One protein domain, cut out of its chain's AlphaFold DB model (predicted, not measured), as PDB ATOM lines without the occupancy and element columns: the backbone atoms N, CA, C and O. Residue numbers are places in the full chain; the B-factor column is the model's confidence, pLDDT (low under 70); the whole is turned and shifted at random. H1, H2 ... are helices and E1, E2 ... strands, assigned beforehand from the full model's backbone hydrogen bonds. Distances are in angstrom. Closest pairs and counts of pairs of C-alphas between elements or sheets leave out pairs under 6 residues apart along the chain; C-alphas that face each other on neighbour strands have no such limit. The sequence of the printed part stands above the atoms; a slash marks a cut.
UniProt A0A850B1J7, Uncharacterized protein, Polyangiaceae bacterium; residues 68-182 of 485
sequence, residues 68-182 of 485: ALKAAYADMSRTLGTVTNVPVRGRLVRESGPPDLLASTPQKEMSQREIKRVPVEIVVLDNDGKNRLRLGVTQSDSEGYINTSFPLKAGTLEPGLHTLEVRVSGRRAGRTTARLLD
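What this domain is: This is residues 68 to 182 of the 485 residues of an uncharacterized protein of Polyangiaceae bacterium (UniProt A0A850B1J7). A five-stranded sheet, curled like part of a barrel, and a smaller three-stranded sheet form a flattened, partly closed barrel; E1 comes near E8 at one seam and E5 near E6 at the other. A loop with the small helix H1 extends away from this body, and residues 100 to 108 stick out. The printed part has 115 residues, mostly strand, in the order E1 E2 E3 H1 E4 E5 E6 E7 E8. The mixed sheet runs E2 E8 E7 E4 E5 and the antiparallel one E1 E3 E6. The whole is compact, with a radius of gyration of the C-alphas of 14.1 A and spans of 42 by 28 by 24 A.

How they stand to each other: In the larger sheet E8, residues 171 to 181, and E7, residues 160 to 168, form a hairpin, with N 164 and O 176 2.8 A apart. E2, residues 79 to 82, is parallel to E8, with N 81 and O 179 2.9 A apart. E4, residues 119 to 125, is antiparallel to E7, with N 123 and O 165 3.0 A apart. E5, residues 131 to 139, forms a hairpin with E4, with N 122 and O 136 3.0 A apart, and bends by 53 degrees at residue 135. In the smaller sheet E3, residues 85 to 94, is antiparallel to E1, residues 72 to 76, with N 75 and O 91 2.9 A apart. E3 is also antiparallel to E6, residues 145 to 151, with N 88 and O 148 2.8 A apart. The closest C-alphas of E1 and E8 are those of Ala 74 and Gly 174, 4.6 A apart; those of E5 and E6 are Leu 135 and Phe 150, 6.3 A. H1, residues 106 to 110, is on neither sheet, and its one O i to N i+4 pair is within hydrogen-bond range.

Where its parts are: E1 begins at C-alpha 72 (90.469, 9.249, -21.847). E8 spans 29.1 A, E3 28.9 A and E7 26.0 A; E8 ends at C-alpha 181 (84.251, -20.386, -18.682).

The domain as a whole: The C-alphas farthest apart, of Gln 107 and Gly 155, are 43.2 A from each other. The printed part has no cut; the link E3 to H1 is long. Residue 68 alone is under pLDDT 70.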
ATOM      1  N   ALA A  68      89.302  16.268 -23.917       61.94
ATOM      2  CA  ALA A  68      88.829  15.247 -22.983       61.94
ATOM      3  C   ALA A  68      89.002  13.824 -23.549       61.94
ATOM      4  O   ALA A  68      89.546  12.951 -22.867       61.94
ATOM      5  N   LEU A  69      88.656  13.598 -24.822       75.06
ATOM      6  CA  LEU A  69      88.788  12.285 -25.473       75.06
ATOM      7  C   LEU A  69      90.247  11.848 -25.691       75.06
ATOM      8  O   LEU A  69      90.542  10.651 -25.704       75.06
ATOM      9  N   LYS A  70      91.188  12.791 -25.838       78.12
ATOM     10  CA  LYS A  70      92.625  12.471 -25.954       78.12
ATOM     11  C   LYS A  70      93.226  11.991 -24.633       78.12
ATOM     12  O   LYS A  70      94.187  11.222 -24.664       78.12
ATOM     13  N   ALA A  71      92.664  12.438 -23.512       83.88
ATOM     14  CA  ALA A  71      93.062  12.073 -22.155       83.88
ATOM     15  C   ALA A  71      92.145  11.002 -21.532       83.88
ATOM     16  O   ALA A  71      92.147  10.825 -20.315       83.88
ATOM     17  N   ALA A  72      91.345  10.300 -22.341       91.56
ATOM     18  CA  ALA A  72      90.469   9.249 -21.847       91.56
ATOM     19  C   ALA A  72      91.280   8.030 -21.388       91.56
ATOM     20  O   ALA A  72      92.001   7.407 -22.172       91.56
ATOM     21  N   TYR A  73      91.103   7.660 -20.124       94.00
ATOM     22  CA  TYR A  73      91.627   6.437 -19.543       94.00
ATOM     23  C   TYR A  73      90.476   5.507 -19.159       94.00
ATOM     24  O   TYR A  73      89.539   5.901 -18.465       94.00
ATOM     25  N   ALA A  74      90.552   4.255 -19.610       94.44
ATOM     26  CA  ALA A  74      89.562   3.234 -19.296       94.44
ATOM     27  C   ALA A  74      89.986   2.440 -18.055       94.44
ATOM     28  O   ALA A  74      90.789   1.505 -18.139       94.44
ATOM     29  N   ASP A  75      89.418   2.805 -16.907       94.19
ATOM     30  CA  ASP A  75      89.586   2.101 -15.639       94.19
ATOM     31  C   ASP A  75      88.596   0.938 -15.555       94.19
ATOM     32  O   ASP A  75      87.483   1.033 -15.031       94.19
ATOM     33  N   MET A  76      89.007  -0.173 -16.153       95.19
ATOM     34  CA  MET A  76      88.167  -1.348 -16.320       95.19
ATOM     35  C   MET A  76      88.396  -2.362 -15.205       95.19
ATOM     36  O   MET A  76      89.522  -2.565 -14.750       95.19
ATOM     37  N   SER A  77      87.326  -3.026 -14.777       95.06
ATOM     38  CA  SER A  77      87.406  -4.182 -13.884       95.06
ATOM     39  C   SER A  77      87.733  -5.433 -14.686       95.06
ATOM     40  O   SER A  77      87.375  -5.558 -15.864       95.06
ATOM     41  N   ARG A  78      88.371  -6.402 -14.031       97.31
ATOM     42  CA  ARG A  78      88.370  -7.782 -14.526       97.31
ATOM     43  C   ARG A  78      86.939  -8.315 -14.550       97.31
ATOM     44  O   ARG A  78      86.112  -7.898 -13.733       97.31
ATOM     45  N   THR A  79      86.641  -9.219 -15.474       97.50
ATOM     46  CA  THR A  79      85.299  -9.802 -15.593       97.50
ATOM     47  C   THR A  79      85.333 -11.319 -15.747       97.50
ATOM     48  O   THR A  79      86.297 -11.898 -16.244       97.50
ATOM     49  N   LEU A  80      84.250 -11.964 -15.317       98.31
ATOM     50  CA  LEU A  80      84.014 -13.396 -15.450       98.31
ATOM     51  C   LEU A  80      82.765 -13.597 -16.304       98.31
ATOM     52  O   LEU A  80      81.723 -13.030 -15.987       98.31
ATOM     53  N   GLY A  81      82.870 -14.396 -17.359       97.56
ATOM     54  CA  GLY A  81      81.759 -14.733 -18.244       97.56
ATOM     55  C   GLY A  81      81.906 -16.128 -18.834       97.56
ATOM     56  O   GLY A  81      82.569 -16.995 -18.261       97.56
ATOM     57  N   THR A  82      81.323 -16.335 -20.011       98.06
ATOM     58  CA  THR A  82      81.399 -17.606 -20.737       98.06
ATOM     59  C   THR A  82      81.934 -17.406 -22.146       98.06
ATOM     60  O   THR A  82      81.937 -16.300 -22.685       98.06
ATOM     61  N   VAL A  83      82.327 -18.495 -22.799       97.62
ATOM     62  CA  VAL A  83      82.721 -18.482 -24.220       97.62
ATOM     63  C   VAL A  83      81.622 -17.983 -25.174       97.62
ATOM     64  O   VAL A  83      81.904 -17.667 -26.328       97.62
ATOM     65  N   THR A  84      80.375 -17.868 -24.704       97.06
ATOM     66  CA  THR A  84      79.237 -17.314 -25.456       97.06
ATOM     67  C   THR A  84      78.785 -15.940 -24.962       97.06
ATOM     68  O   THR A  84      77.843 -15.383 -25.523       97.06
ATOM     69  N   ASN A  85      79.390 -15.387 -23.910       97.00
ATOM     70  CA  ASN A  85      79.020 -14.079 -23.381       97.00
ATOM     71  C   ASN A  85      80.191 -13.428 -22.635       97.00
ATOM     72  O   ASN A  85      80.605 -13.913 -21.581       97.00
ATOM     73  N   VAL A  86      80.682 -12.299 -23.153       97.88
ATOM     74  CA  VAL A  86      81.815 -11.558 -22.578       97.88
ATOM     75  C   VAL A  86      81.313 -10.295 -21.870       97.88
ATOM     76  O   VAL A  86      81.004  -9.307 -22.543       97.88
ATOM     77  N   PRO A  87      81.223 -10.290 -20.529       97.12
ATOM     78  CA  PRO A  87      80.896  -9.090 -19.778       97.12
ATOM     79  C   PRO A  87      82.065  -8.107 -19.760       97.12
ATOM     80  O   PRO A  87      83.231  -8.495 -19.669       97.12
ATOM     81  N   VAL A  88      81.745  -6.818 -19.791       96.88
ATOM     82  CA  VAL A  88      82.693  -5.703 -19.741       96.88
ATOM     83  C   VAL A  88      82.178  -4.664 -18.755       96.88
ATOM     84  O   VAL A  88      81.025  -4.234 -18.835       96.88
ATOM     85  N   ARG A  89      83.041  -4.289 -17.804       95.56
ATOM     86  CA  ARG A  89      82.705  -3.402 -16.687       95.56
ATOM     87  C   ARG A  89      83.827  -2.434 -16.387       95.56
ATOM     88  O   ARG A  89      84.984  -2.849 -16.364       95.56
ATOM     89  N   GLY A  90      83.497  -1.183 -16.116       94.62
ATOM     90  CA  GLY A  90      84.495  -0.179 -15.780       94.62
ATOM     91  C   GLY A  90      83.977   1.226 -15.956       94.62
ATOM     92  O   GLY A  90      82.796   1.423 -16.208       94.62
ATOM     93  N   ARG A  91      84.879   2.189 -15.860       93.12
ATOM     94  CA  ARG A  91      84.566   3.606 -16.003       93.12
ATOM     95  C   ARG A  91      85.571   4.294 -16.915       93.12
ATOM     96  O   ARG A  91      86.709   3.831 -17.047       93.12
ATOM     97  N   LEU A  92      85.143   5.366 -17.567       92.94
ATOM     98  CA  LEU A  92      86.029   6.220 -18.348       92.94
ATOM     99  C   LEU A  92      86.327   7.481 -17.555       92.94
ATOM    100  O   LEU A  92      85.417   8.237 -17.259       92.94
ATOM    101  N   VAL A  93      87.598   7.757 -17.295       92.56
ATOM    102  CA  VAL A  93      88.021   8.956 -16.560       92.56
ATOM    103  C   VAL A  93      89.000   9.782 -17.378       92.56
ATOM    104  O   VAL A  93      89.716   9.253 -18.232       92.56
ATOM    105  N   ARG A  94      89.067  11.088 -17.106       90.75
ATOM    106  CA  ARG A  94      90.110  11.961 -17.654       90.75
ATOM    107  C   ARG A  94      91.398  11.770 -16.852       90.75
ATOM    108  O   ARG A  94      91.479  12.181 -15.697       90.75
ATOM    109  N   GLU A  95      92.409  11.154 -17.457       88.06
ATOM    110  CA  GLU A  95      93.710  10.911 -16.825       88.06
ATOM    111  C   GLU A  95      94.825  10.845 -17.882       88.06
ATOM    112  O   GLU A  95      94.717  10.159 -18.898       88.06
ATOM    113  N   SER A  96      95.927  11.564 -17.653       73.12
ATOM    114  CA  SER A  96      97.074  11.618 -18.567       73.12
ATOM    115  C   SER A  96      97.986  10.394 -18.413       73.12
ATOM    116  O   SER A  96      99.153  10.502 -18.042       73.12
ATOM    117  N   GLY A  97      97.453   9.213 -18.725       73.44
ATOM    118  CA  GLY A  97      98.193   7.950 -18.746       73.44
ATOM    119  C   GLY A  97      97.739   6.932 -17.694       73.44
ATOM    120  O   GLY A  97      96.768   7.163 -16.978       73.44
ATOM    121  N   PRO A  98      98.408   5.764 -17.633       79.88
ATOM    122  CA  PRO A  98      98.058   4.719 -16.682       79.88
ATOM    123  C   PRO A  98      98.330   5.178 -15.239       79.88
ATOM    124  O   PRO A  98      99.404   5.723 -14.967       79.88
ATOM    125  N   PRO A  99      97.399   4.937 -14.304       83.75
ATOM    126  CA  PRO A  99      97.541   5.354 -12.921       83.75
ATOM    127  C   PRO A  99      98.600   4.536 -12.183       83.75
ATOM    128  O   PRO A  99      98.718   3.322 -12.368       83.75
ATOM    129  N   ASP A 100      99.298   5.183 -11.251       87.25
ATOM    130  CA  ASP A 100     100.028   4.471 -10.204       87.25
ATOM    131  C   ASP A 100      99.026   3.916  -9.183       87.25
ATOM    132  O   ASP A 100      98.560   4.621  -8.285       87.25
ATOM    133  N   LEU A 101      98.682   2.637  -9.346       84.81
ATOM    134  CA  LEU A 101      97.730   1.937  -8.485       84.81
ATOM    135  C   LEU A 101      98.200   1.874  -7.021       84.81
ATOM    136  O   LEU A 101      97.371   1.890  -6.114       84.81
ATOM    137  N   LEU A 102      99.513   1.830  -6.769       86.38
ATOM    138  CA  LEU A 102     100.070   1.720  -5.416       86.38
ATOM    139  C   LEU A 102     100.094   3.061  -4.679       86.38
ATOM    140  O   LEU A 102     100.102   3.071  -3.447       86.38
ATOM    141  N   ALA A 103     100.117   4.168  -5.423       86.00
ATOM    142  CA  ALA A 103      99.986   5.524  -4.898       86.00
ATOM    143  C   ALA A 103      98.545   6.064  -4.965       86.00
ATOM    144  O   ALA A 103      98.296   7.193  -4.539       86.00
ATOM    145  N   SER A 104      97.596   5.297  -5.515       87.88
ATOM    146  CA  SER A 104      96.181   5.675  -5.532       87.88
ATOM    147  C   SER A 104      95.605   5.676  -4.117       87.88
ATOM    148  O   SER A 104      95.979   4.864  -3.267       87.88
ATOM    149  N   THR A 105      94.662   6.581  -3.883       90.56
ATOM    150  CA  THR A 105      93.823   6.626  -2.682       90.56
ATOM    151  C   THR A 105      92.374   6.782  -3.127       90.56
ATOM    152  O   THR A 105      92.139   7.368  -4.192       90.56
ATOM    153  N   PRO A 106      91.387   6.329  -2.330       88.81
ATOM    154  CA  PRO A 106      89.993   6.514  -2.710       88.81
ATOM    155  C   PRO A 106      89.649   7.990  -2.940       88.81
ATOM    156  O   PRO A 106      88.949   8.298  -3.892       88.81
ATOM    157  N   GLN A 107      90.212   8.915  -2.153       87.06
ATOM    158  CA  GLN A 107      90.045  10.362  -2.332       87.06
ATOM    159  C   GLN A 107      90.559  10.859  -3.693       87.06
ATOM    160  O   GLN A 107      89.909  11.698  -4.319       87.06
ATOM    161  N   LYS A 108      91.707  10.354  -4.166       87.75
ATOM    162  CA  LYS A 108      92.240  10.710  -5.488       87.75
ATOM    163  C   LYS A 108      91.319  10.207  -6.596       87.75
ATOM    164  O   LYS A 108      91.001  10.974  -7.497       87.75
ATOM    165  N   GLU A 109      90.859   8.961  -6.506       88.75
ATOM    166  CA  GLU A 109      89.926   8.364  -7.475       88.75
ATOM    167  C   GLU A 109      88.583   9.088  -7.527       88.75
ATOM    168  O   GLU A 109      88.018   9.283  -8.597       88.75
ATOM    169  N   MET A 110      88.110   9.530  -6.370       84.94
ATOM    170  CA  MET A 110      86.893  10.314  -6.204       84.94
ATOM    171  C   MET A 110      86.996  11.718  -6.816       84.94
ATOM    172  O   MET A 110      85.994  12.269  -7.251       84.94
ATOM    173  N   SER A 111      88.197  12.301  -6.885       83.75
ATOM    174  CA  SER A 111      88.412  13.609  -7.526       83.75
ATOM    175  C   SER A 111      88.478  13.559  -9.059       83.75
ATOM    176  O   SER A 111      88.620  14.599  -9.704       83.75
ATOM    177  N   GLN A 112      88.419  12.364  -9.655       86.75
ATOM    178  CA  GLN A 112      88.540  12.192 -11.099       86.75
ATOM    179  C   GLN A 112      87.257  12.610 -11.812       86.75
ATOM    180  O   GLN A 112      86.152  12.337 -11.353       86.75
ATOM    181  N   ARG A 113      87.412  13.250 -12.973       87.19
ATOM    182  CA  ARG A 113      86.282  13.570 -13.846       87.19
ATOM    183  C   ARG A 113      85.958  12.366 -14.724       87.19
ATOM    184  O   ARG A 113      86.808  11.930 -15.504       87.19
ATOM    185  N   GLU A 114      84.741  11.856 -14.583       89.31
ATOM    186  CA  GLU A 114      84.175  10.802 -15.425       89.31
ATOM    187  C   GLU A 114      83.826  11.344 -16.820       89.31
ATOM    188  O   GLU A 114      83.339  12.466 -16.966       89.31
ATOM    189  N   ILE A 115      84.053  10.533 -17.852       91.06
ATOM    190  CA  ILE A 115      83.753  10.832 -19.252       91.06
ATOM    191  C   ILE A 115      82.454  10.109 -19.623       91.06
ATOM    192  O   ILE A 115      82.392   8.885 -19.800       91.06
ATOM    193  N   LYS A 116      81.390  10.897 -19.722       92.31
ATOM    194  CA  LYS A 116      80.005  10.430 -19.799       92.31
ATOM    195  C   LYS A 116      79.560  10.273 -21.247       92.31
ATOM    196  O   LYS A 116      79.970  11.043 -22.106       92.31
ATOM    197  N   ARG A 117      78.671   9.309 -21.517       92.56
ATOM    198  CA  ARG A 117      78.002   9.149 -22.824       92.56
ATOM    199  C   ARG A 117      78.950   9.028 -24.025       92.56
ATOM    200  O   ARG A 117      78.564   9.361 -25.144       92.56
ATOM    201  N   VAL A 118      80.147   8.476 -23.841       93.12
ATOM    202  CA  VAL A 118      81.130   8.318 -24.923       93.12
ATOM    203  C   VAL A 118      81.083   6.903 -25.506       93.12
ATOM    204  O   VAL A 118      81.068   5.936 -24.741       93.12
ATOM    205  N   PRO A 119      81.067   6.742 -26.847       95.38
ATOM    206  CA  PRO A 119      81.189   5.439 -27.486       95.38
ATOM    207  C   PRO A 119      82.545   4.785 -27.219       95.38
ATOM    208  O   PRO A 119      83.603   5.403 -27.352       95.38
ATOM    209  N   VAL A 120      82.509   3.494 -26.909       96.19
ATOM    210  CA  VAL A 120      83.672   2.691 -26.547       96.19
ATOM    211  C   VAL A 120      83.692   1.411 -27.353       96.19
ATOM    212  O   VAL A 120      82.759   0.613 -27.308       96.19
ATOM    213  N   GLU A 121      84.781   1.187 -28.076       97.69
ATOM    214  CA  GLU A 121      85.027  -0.059 -28.788       97.69
ATOM    215  C   GLU A 121      85.783  -1.047 -27.893       97.69
ATOM    216  O   GLU A 121      86.777  -0.688 -27.258       97.69
ATOM    217  N   ILE A 122      85.338  -2.307 -27.893       98.06
ATOM    218  CA  ILE A 122      86.000  -3.400 -27.174       98.06
ATOM    219  C   ILE A 122      86.572  -4.417 -28.162       98.06
ATOM    220  O   ILE A 122      85.872  -4.930 -29.044       98.06
ATOM    221  N   VAL A 123      87.852  -4.739 -27.983       98.00
ATOM    222  CA  VAL A 123      88.602  -5.667 -28.834       98.00
ATOM    223  C   VAL A 123      89.298  -6.716 -27.975       98.00
ATOM    224  O   VAL A 123      89.979  -6.380 -27.014       98.00
ATOM    225  N   VAL A 124      89.164  -7.990 -28.328       97.44
ATOM    226  CA  VAL A 124      89.969  -9.081 -27.769       97.44
ATOM    227  C   VAL A 124      91.317  -9.110 -28.475       97.44
ATOM    228  O   VAL A 124      91.372  -9.078 -29.710       97.44
ATOM    229  N   LEU A 125      92.391  -9.200 -27.699       96.50
ATOM    230  CA  LEU A 125      93.751  -9.335 -28.210       96.50
ATOM    231  C   LEU A 125      94.201 -10.805 -28.223       96.50
ATOM    232  O   LEU A 125      93.728 -11.611 -27.422       96.50
ATOM    233  N   ASP A 126      95.105 -11.158 -29.135       91.81
ATOM    234  CA  ASP A 126      95.854 -12.417 -29.072       91.81
ATOM    235  C   ASP A 126      97.068 -12.313 -28.123       91.81
ATOM    236  O   ASP A 126      97.313 -11.274 -27.503       91.81
ATOM    237  N   ASN A 127      97.835 -13.402 -28.010       87.50
ATOM    238  CA  ASN A 127      99.022 -13.471 -27.150       87.50
ATOM    239  C   ASN A 127     100.150 -12.520 -27.594       87.50
ATOM    240  O   ASN A 127     100.962 -12.120 -26.763       87.50
ATOM    241  N   ASP A 128     100.176 -12.125 -28.872       87.69
ATOM    242  CA  ASP A 128     101.123 -11.145 -29.417       87.69
ATOM    243  C   ASP A 128     100.622  -9.698 -29.225       87.69
ATOM    244  O   ASP A 128     101.280  -8.736 -29.630       87.69
ATOM    245  N   GLY A 129      99.439  -9.520 -28.626       86.25
ATOM    246  CA  GLY A 129      98.800  -8.227 -28.417       86.25
ATOM    247  C   GLY A 129      98.159  -7.628 -29.672       86.25
ATOM    248  O   GLY A 129      97.855  -6.431 -29.667       86.25
ATOM    249  N   LYS A 130      97.953  -8.414 -30.735       89.38
ATOM    250  CA  LYS A 130      97.268  -7.990 -31.964       89.38
ATOM    251  C   LYS A 130      95.762  -8.193 -31.841       89.38
ATOM    252  O   LYS A 130      95.280  -8.979 -31.030       89.38
ATOM    253  N   ASN A 131      95.002  -7.482 -32.673       91.94
ATOM    254  CA  ASN A 131      93.546  -7.604 -32.704       91.94
ATOM    255  C   ASN A 131      93.153  -9.017 -33.144       91.94
ATOM    256  O   ASN A 131      93.347  -9.375 -34.303       91.94
ATOM    257  N   ARG A 132      92.543  -9.778 -32.237       92.81
ATOM    258  CA  ARG A 132      91.989 -11.101 -32.529       92.81
ATOM    259  C   ARG A 132      90.523 -11.014 -32.938       92.81
ATOM    260  O   ARG A 132      90.120 -11.622 -33.921       92.81
ATOM    261  N   LEU A 133      89.723 -10.273 -32.170       95.69
ATOM    262  CA  LEU A 133      88.274 -10.195 -32.358       95.69
ATOM    263  C   LEU A 133      87.736  -8.840 -31.906       95.69
ATOM    264  O   LEU A 133      87.980  -8.412 -30.784       95.69
ATOM    265  N   ARG A 134      86.939  -8.188 -32.749       96.88
ATOM    266  CA  ARG A 134      86.164  -7.005 -32.362       96.88
ATOM    267  C   ARG A 134      84.844  -7.462 -31.741       96.88
ATOM    268  O   ARG A 134      84.039  -8.063 -32.445       96.88
ATOM    269  N   LEU A 135      84.626  -7.185 -30.454       96.62
ATOM    270  CA  LEU A 135      83.378  -7.557 -29.772       96.62
ATOM    271  C   LEU A 135      82.226  -6.629 -30.167       96.62
ATOM    272  O   LEU A 135      81.110  -7.087 -30.387       96.62
ATOM    273  N   GLY A 136      82.505  -5.331 -30.286       95.94
ATOM    274  CA  GLY A 136      81.520  -4.333 -30.684       95.94
ATOM    275  C   GLY A 136      81.802  -2.960 -30.089       95.94
ATOM    276  O   GLY A 136      82.884  -2.706 -29.553       95.94
ATOM    277  N   VAL A 137      80.807  -2.084 -30.204       96.69
ATOM    278  CA  VAL A 137      80.802  -0.745 -29.613       96.69
ATOM    279  C   VAL A 137      79.706  -0.689 -28.553       96.69
ATOM    280  O   VAL A 137      78.594  -1.162 -28.777       96.69
ATOM    281  N   THR A 138      80.034  -0.127 -27.399       95.44
ATOM    282  CA  THR A 138      79.107   0.217 -26.319       95.44
ATOM    283  C   THR A 138      79.257   1.702 -25.987       95.44
ATOM    284  O   THR A 138      79.967   2.413 -26.693       95.44
ATOM    285  N   GLN A 139      78.591   2.194 -24.951       94.62
ATOM    286  CA  GLN A 139      78.659   3.592 -24.535       94.62
ATOM    287  C   GLN A 139      78.746   3.657 -23.010       94.62
ATOM    288  O   GLN A 139      78.100   2.851 -22.335       94.62
ATOM    289  N   SER A 140      79.540   4.586 -22.473       92.50
ATOM    290  CA  SER A 140      79.453   4.913 -21.048       92.50
ATOM    291  C   SER A 140      78.106   5.574 -20.736       92.50
ATOM    292  O   SER A 140      77.528   6.263 -21.576       92.50
ATOM    293  N   ASP A 141      77.564   5.345 -19.546       90.12
ATOM    294  CA  ASP A 141      76.285   5.915 -19.129       90.12
ATOM    295  C   ASP A 141      76.420   7.386 -18.674       90.12
ATOM    296  O   ASP A 141      77.425   8.063 -18.922       90.12
ATOM    297  N   SER A 142      75.371   7.920 -18.041       86.94
ATOM    298  CA  SER A 142      75.360   9.279 -17.479       86.94
ATOM    299  C   SER A 142      76.288   9.467 -16.275       86.94
ATOM    300  O   SER A 142      76.516  10.606 -15.873       86.94
ATOM    301  N   GLU A 143      76.817   8.386 -15.708       83.75
ATOM    302  CA  GLU A 143      77.830   8.397 -14.649       83.75
ATOM    303  C   GLU A 143      79.236   8.122 -15.209       83.75
ATOM    304  O   GLU A 143      80.202   8.138 -14.460       83.75
ATOM    305  N   GLY A 144      79.379   7.879 -16.519       87.06
ATOM    306  CA  GLY A 144      80.657   7.495 -17.130       87.06
ATOM    307  C   GLY A 144      80.997   6.011 -16.961       87.06
ATOM    308  O   GLY A 144      82.085   5.573 -17.348       87.06
ATOM    309  N   TYR A 145      80.056   5.210 -16.454       91.56
ATOM    310  CA  TYR A 145      80.244   3.785 -16.221       91.56
ATOM    311  C   TYR A 145      79.813   2.948 -17.430       91.56
ATOM    312  O   TYR A 145      78.881   3.264 -18.163       91.56
ATOM    313  N   ILE A 146      80.503   1.835 -17.644       94.56
ATOM    314  CA  ILE A 146      80.222   0.832 -18.665       94.56
ATOM    315  C   ILE A 146      79.842  -0.447 -17.931       94.56
ATOM    316  O   ILE A 146      80.610  -0.961 -17.118       94.56
ATOM    317  N   ASN A 147      78.667  -0.994 -18.233       93.75
ATOM    318  CA  ASN A 147      78.229  -2.300 -17.748       93.75
ATOM    319  C   ASN A 147      77.453  -2.999 -18.860       93.75
ATOM    320  O   ASN A 147      76.243  -2.832 -18.997       93.75
ATOM    321  N   THR A 148      78.164  -3.747 -19.695       94.94
ATOM    322  CA  THR A 148      77.569  -4.412 -20.853       94.94
ATOM    323  C   THR A 148      78.075  -5.839 -20.986       94.94
ATOM    324  O   THR A 148      79.060  -6.230 -20.363       94.94
ATOM    325  N   SER A 149      77.390  -6.627 -21.801       95.69
ATOM    326  CA  SER A 149      77.792  -7.985 -22.152       95.69
ATOM    327  C   SER A 149      77.692  -8.177 -23.655       95.69
ATOM    328  O   SER A 149      76.694  -7.795 -24.265       95.69
ATOM    329  N   PHE A 150      78.721  -8.781 -24.241       97.31
ATOM    330  CA  PHE A 150      78.784  -9.074 -25.665       97.31
ATOM    331  C   PHE A 150      78.464 -10.555 -25.898       97.31
ATOM    332  O   PHE A 150      79.295 -11.405 -25.557       97.31
ATOM    333  N   PRO A 151      77.291 -10.888 -26.467       96.75
ATOM    334  CA  PRO A 151      76.974 -12.260 -26.824       96.75
ATOM    335  C   PRO A 151      77.867 -12.720 -27.979       96.75
ATOM    336  O   PRO A 151      78.090 -11.991 -28.946       96.75
ATOM    337  N   LEU A 152      78.348 -13.956 -27.896       96.31
ATOM    338  CA  LEU A 152      79.213 -14.586 -28.886       96.31
ATOM    339  C   LEU A 152      78.620 -15.910 -29.360       96.31
ATOM    340  O   LEU A 152      77.929 -16.616 -28.623       96.31
ATOM    341  N   LYS A 153      78.940 -16.281 -30.603       95.12
ATOM    342  CA  LYS A 153      78.663 -17.630 -31.108       95.12
ATOM    343  C   LYS A 153      79.597 -18.630 -30.422       95.12
ATOM    344  O   LYS A 153      80.774 -18.328 -30.216       95.12
ATOM    345  N   ALA A 154      79.096 -19.824 -30.118       91.62
ATOM    346  CA  ALA A 154      79.921 -20.908 -29.585       91.62
ATOM    347  C   ALA A 154      81.130 -21.186 -30.501       91.62
ATOM    348  O   ALA A 154      81.005 -21.127 -31.725       91.62
ATOM    349  N   GLY A 155      82.294 -21.445 -29.901       92.62
ATOM    350  CA  GLY A 155      83.560 -21.657 -30.617       92.62
ATOM    351  C   GLY A 155      84.268 -20.379 -31.094       92.62
ATOM    352  O   GLY A 155      85.308 -20.470 -31.735       92.62
ATOM    353  N   THR A 156      83.741 -19.180 -30.801       95.69
ATOM    354  CA  THR A 156      84.419 -17.915 -31.163       95.69
ATOM    355  C   THR A 156      85.672 -17.675 -30.309       95.69
ATOM    356  O   THR A 156      86.694 -17.200 -30.808       95.69
ATOM    357  N   LEU A 157      85.592 -17.986 -29.013       96.25
ATOM    358  CA  LEU A 157      86.692 -17.910 -28.055       96.25
ATOM    359  C   LEU A 157      86.734 -19.207 -27.248       96.25
ATOM    360  O   LEU A 157      85.690 -19.782 -26.950       96.25
ATOM    361  N   GLU A 158      87.938 -19.628 -26.879       96.12
ATOM    362  CA  GLU A 158      88.157 -20.780 -26.001       96.12
ATOM    363  C   GLU A 158      88.006 -20.388 -24.523       96.12
ATOM    364  O   GLU A 158      88.212 -19.214 -24.185       96.12
ATOM    365  N   PRO A 159      87.693 -21.332 -23.617       97.38
ATOM    366  CA  PRO A 159      87.756 -21.077 -22.183       97.38
ATOM    367  C   PRO A 159      89.158 -20.615 -21.753       97.38
ATOM    368  O   PRO A 159      90.166 -21.066 -22.295       97.38
ATOM    369  N   GLY A 160      89.235 -19.719 -20.770       96.00
ATOM    370  CA  GLY A 160      90.497 -19.190 -20.246       96.00
ATOM    371  C   GLY A 160      90.507 -17.672 -20.075       96.00
ATOM    372  O   GLY A 160      89.464 -17.018 -20.076       96.00
ATOM    373  N   LEU A 161      91.701 -17.108 -19.886       96.88
ATOM    374  CA  LEU A 161      91.908 -15.667 -19.741       96.88
ATOM    375  C   LEU A 161      92.124 -15.007 -21.104       96.88
ATOM    376  O   LEU A 161      92.980 -15.431 -21.876       96.88
ATOM    377  N   HIS A 162      91.394 -13.924 -21.358       97.75
ATOM    378  CA  HIS A 162      91.505 -13.121 -22.575       97.75
ATOM    379  C   HIS A 162      91.783 -11.665 -22.223       97.75
ATOM    380  O   HIS A 162      91.125 -11.098 -21.348       97.75
ATOM    381  N   THR A 163      92.735 -11.037 -22.911       98.00
ATOM    382  CA  THR A 163      92.986  -9.599 -22.775       98.00
ATOM    383  C   THR A 163      92.009  -8.814 -23.638       98.00
ATOM    384  O   THR A 163      91.889  -9.054 -24.839       98.00
ATOM    385  N   LEU A 164      91.341  -7.844 -23.022       98.12
ATOM    386  CA  LEU A 164      90.457  -6.900 -23.686       98.12
ATOM    387  C   LEU A 164      91.145  -5.540 -23.772       98.12
ATOM    388  O   LEU A 164      91.641  -5.018 -22.772       98.12
ATOM    389  N   GLU A 165      91.157  -4.956 -24.960       97.75
ATOM    390  CA  GLU A 165      91.539  -3.575 -25.203       97.75
ATOM    391  C   GLU A 165      90.293  -2.709 -25.338       97.75
ATOM    392  O   GLU A 165      89.354  -3.046 -26.061       97.75
ATOM    393  N   VAL A 166      90.317  -1.580 -24.638       97.12
ATOM    394  CA  VAL A 166      89.258  -0.579 -24.665       97.12
ATOM    395  C   VAL A 166      89.732   0.605 -25.483       97.12
ATOM    396  O   VAL A 166      90.821   1.139 -25.238       97.12
ATOM    397  N   ARG A 167      88.924   1.009 -26.463       96.31
ATOM    398  CA  ARG A 167      89.242   2.101 -27.377       96.31
ATOM    399  C   ARG A 167      88.192   3.193 -27.346       96.31
ATOM    400  O   ARG A 167      86.999   2.918 -27.432       96.31
ATOM    401  N   VAL A 168      88.668   4.428 -27.303       94.44
ATOM    402  CA  VAL A 168      87.867   5.649 -27.388       94.44
ATOM    403  C   VAL A 168      88.357   6.417 -28.610       94.44
ATOM    404  O   VAL A 168      89.561   6.632 -28.767       94.44
ATOM    405  N   SER A 169      87.449   6.752 -29.528       90.75
ATOM    406  CA  SER A 169      87.776   7.443 -30.789       90.75
ATOM    407  C   SER A 169      88.924   6.781 -31.574       90.75
ATOM    408  O   SER A 169      89.826   7.444 -32.083       90.75
ATOM    409  N   GLY A 170      88.934   5.443 -31.618       89.19
ATOM    410  CA  GLY A 170      89.955   4.638 -32.302       89.19
ATOM    411  C   GLY A 170      91.313   4.548 -31.592       89.19
ATOM    412  O   GLY A 170      92.197   3.835 -32.064       89.19
ATOM    413  N   ARG A 171      91.498   5.219 -30.448       91.56
ATOM    414  CA  ARG A 171      92.733   5.190 -29.649       91.56
ATOM    415  C   ARG A 171      92.572   4.263 -28.454       91.56
ATOM    416  O   ARG A 171      91.504   4.203 -27.855       91.56
ATOM    417  N   ARG A 172      93.642   3.567 -28.067       94.00
ATOM    418  CA  ARG A 172      93.658   2.744 -26.848       94.00
ATOM    419  C   ARG A 172      93.520   3.629 -25.606       94.00
ATOM    420  O   ARG A 172      94.413   4.427 -25.341       94.00
ATOM    421  N   ALA A 173      92.458   3.408 -24.837       94.50
ATOM    422  CA  ALA A 173      92.187   4.069 -23.560       94.50
ATOM    423  C   ALA A 173      92.577   3.198 -22.352       94.50
ATOM    424  O   ALA A 173      92.897   3.718 -21.289       94.50
ATOM    425  N   GLY A 174      92.590   1.869 -22.494       94.44
ATOM    426  CA  GLY A 174      92.979   0.964 -21.409       94.44
ATOM    427  C   GLY A 174      92.929  -0.509 -21.800       94.44
ATOM    428  O   GLY A 174      92.601  -0.857 -22.939       94.44
ATOM    429  N   ARG A 175      93.286  -1.384 -20.854       95.19
ATOM    430  CA  ARG A 175      93.212  -2.845 -20.996       95.19
ATOM    431  C   ARG A 175      92.675  -3.487 -19.725       95.19
ATOM    432  O   ARG A 175      92.916  -2.991 -18.631       95.19
ATOM    433  N   THR A 176      91.999  -4.617 -19.884       95.94
ATOM    434  CA  THR A 176      91.565  -5.491 -18.786       95.94
ATOM    435  C   THR A 176      91.607  -6.952 -19.225       95.94
ATOM    436  O   THR A 176      92.017  -7.264 -20.344       95.94
ATOM    437  N   THR A 177      91.196  -7.860 -18.349       97.19
ATOM    438  CA  THR A 177      91.085  -9.288 -18.632       97.19
ATOM    439  C   THR A 177      89.675  -9.789 -18.368       97.19
ATOM    440  O   THR A 177      89.087  -9.460 -17.335       97.19
ATOM    441  N   ALA A 178      89.183 -10.647 -19.254       97.88
ATOM    442  CA  ALA A 178      87.985 -11.444 -19.033       97.88
ATOM    443  C   ALA A 178      88.367 -12.922 -18.897       97.88
ATOM    444  O   ALA A 178      89.031 -13.475 -19.777       97.88
ATOM    445  N   ARG A 179      87.944 -13.570 -17.808       98.12
ATOM    446  CA  ARG A 179      87.956 -15.030 -17.693       98.12
ATOM    447  C   ARG A 179      86.676 -15.571 -18.311       98.12
ATOM    448  O   ARG A 179      85.584 -15.220 -17.870       98.12
ATOM    449  N   LEU A 180      86.808 -16.438 -19.304       98.25
ATOM    450  CA  LEU A 180      85.685 -17.099 -19.955       98.25
ATOM    451  C   LEU A 180      85.649 -18.563 -19.538       98.25
ATOM    452  O   LEU A 180      86.631 -19.287 -19.694       98.25
ATOM    453  N   LEU A 181      84.517 -18.990 -18.996       98.12
ATOM    454  CA  LEU A 181      84.251 -20.386 -18.682       98.12
ATOM    455  C   LEU A 181      83.588 -21.087 -19.870       98.12
ATOM    456  O   LEU A 181      82.862 -20.471 -20.657       98.12
ATOM    457  N   ASP A 182      83.811 -22.393 -19.969       97.25
ATOM    458  CA  ASP A 182      83.039 -23.242 -20.869       97.25
ATOM    459  C   ASP A 182      81.548 -23.227 -20.480       97.25
ATOM    460  O   ASP A 182      81.215 -23.181 -19.295       97.25
TER     461      ASP A 182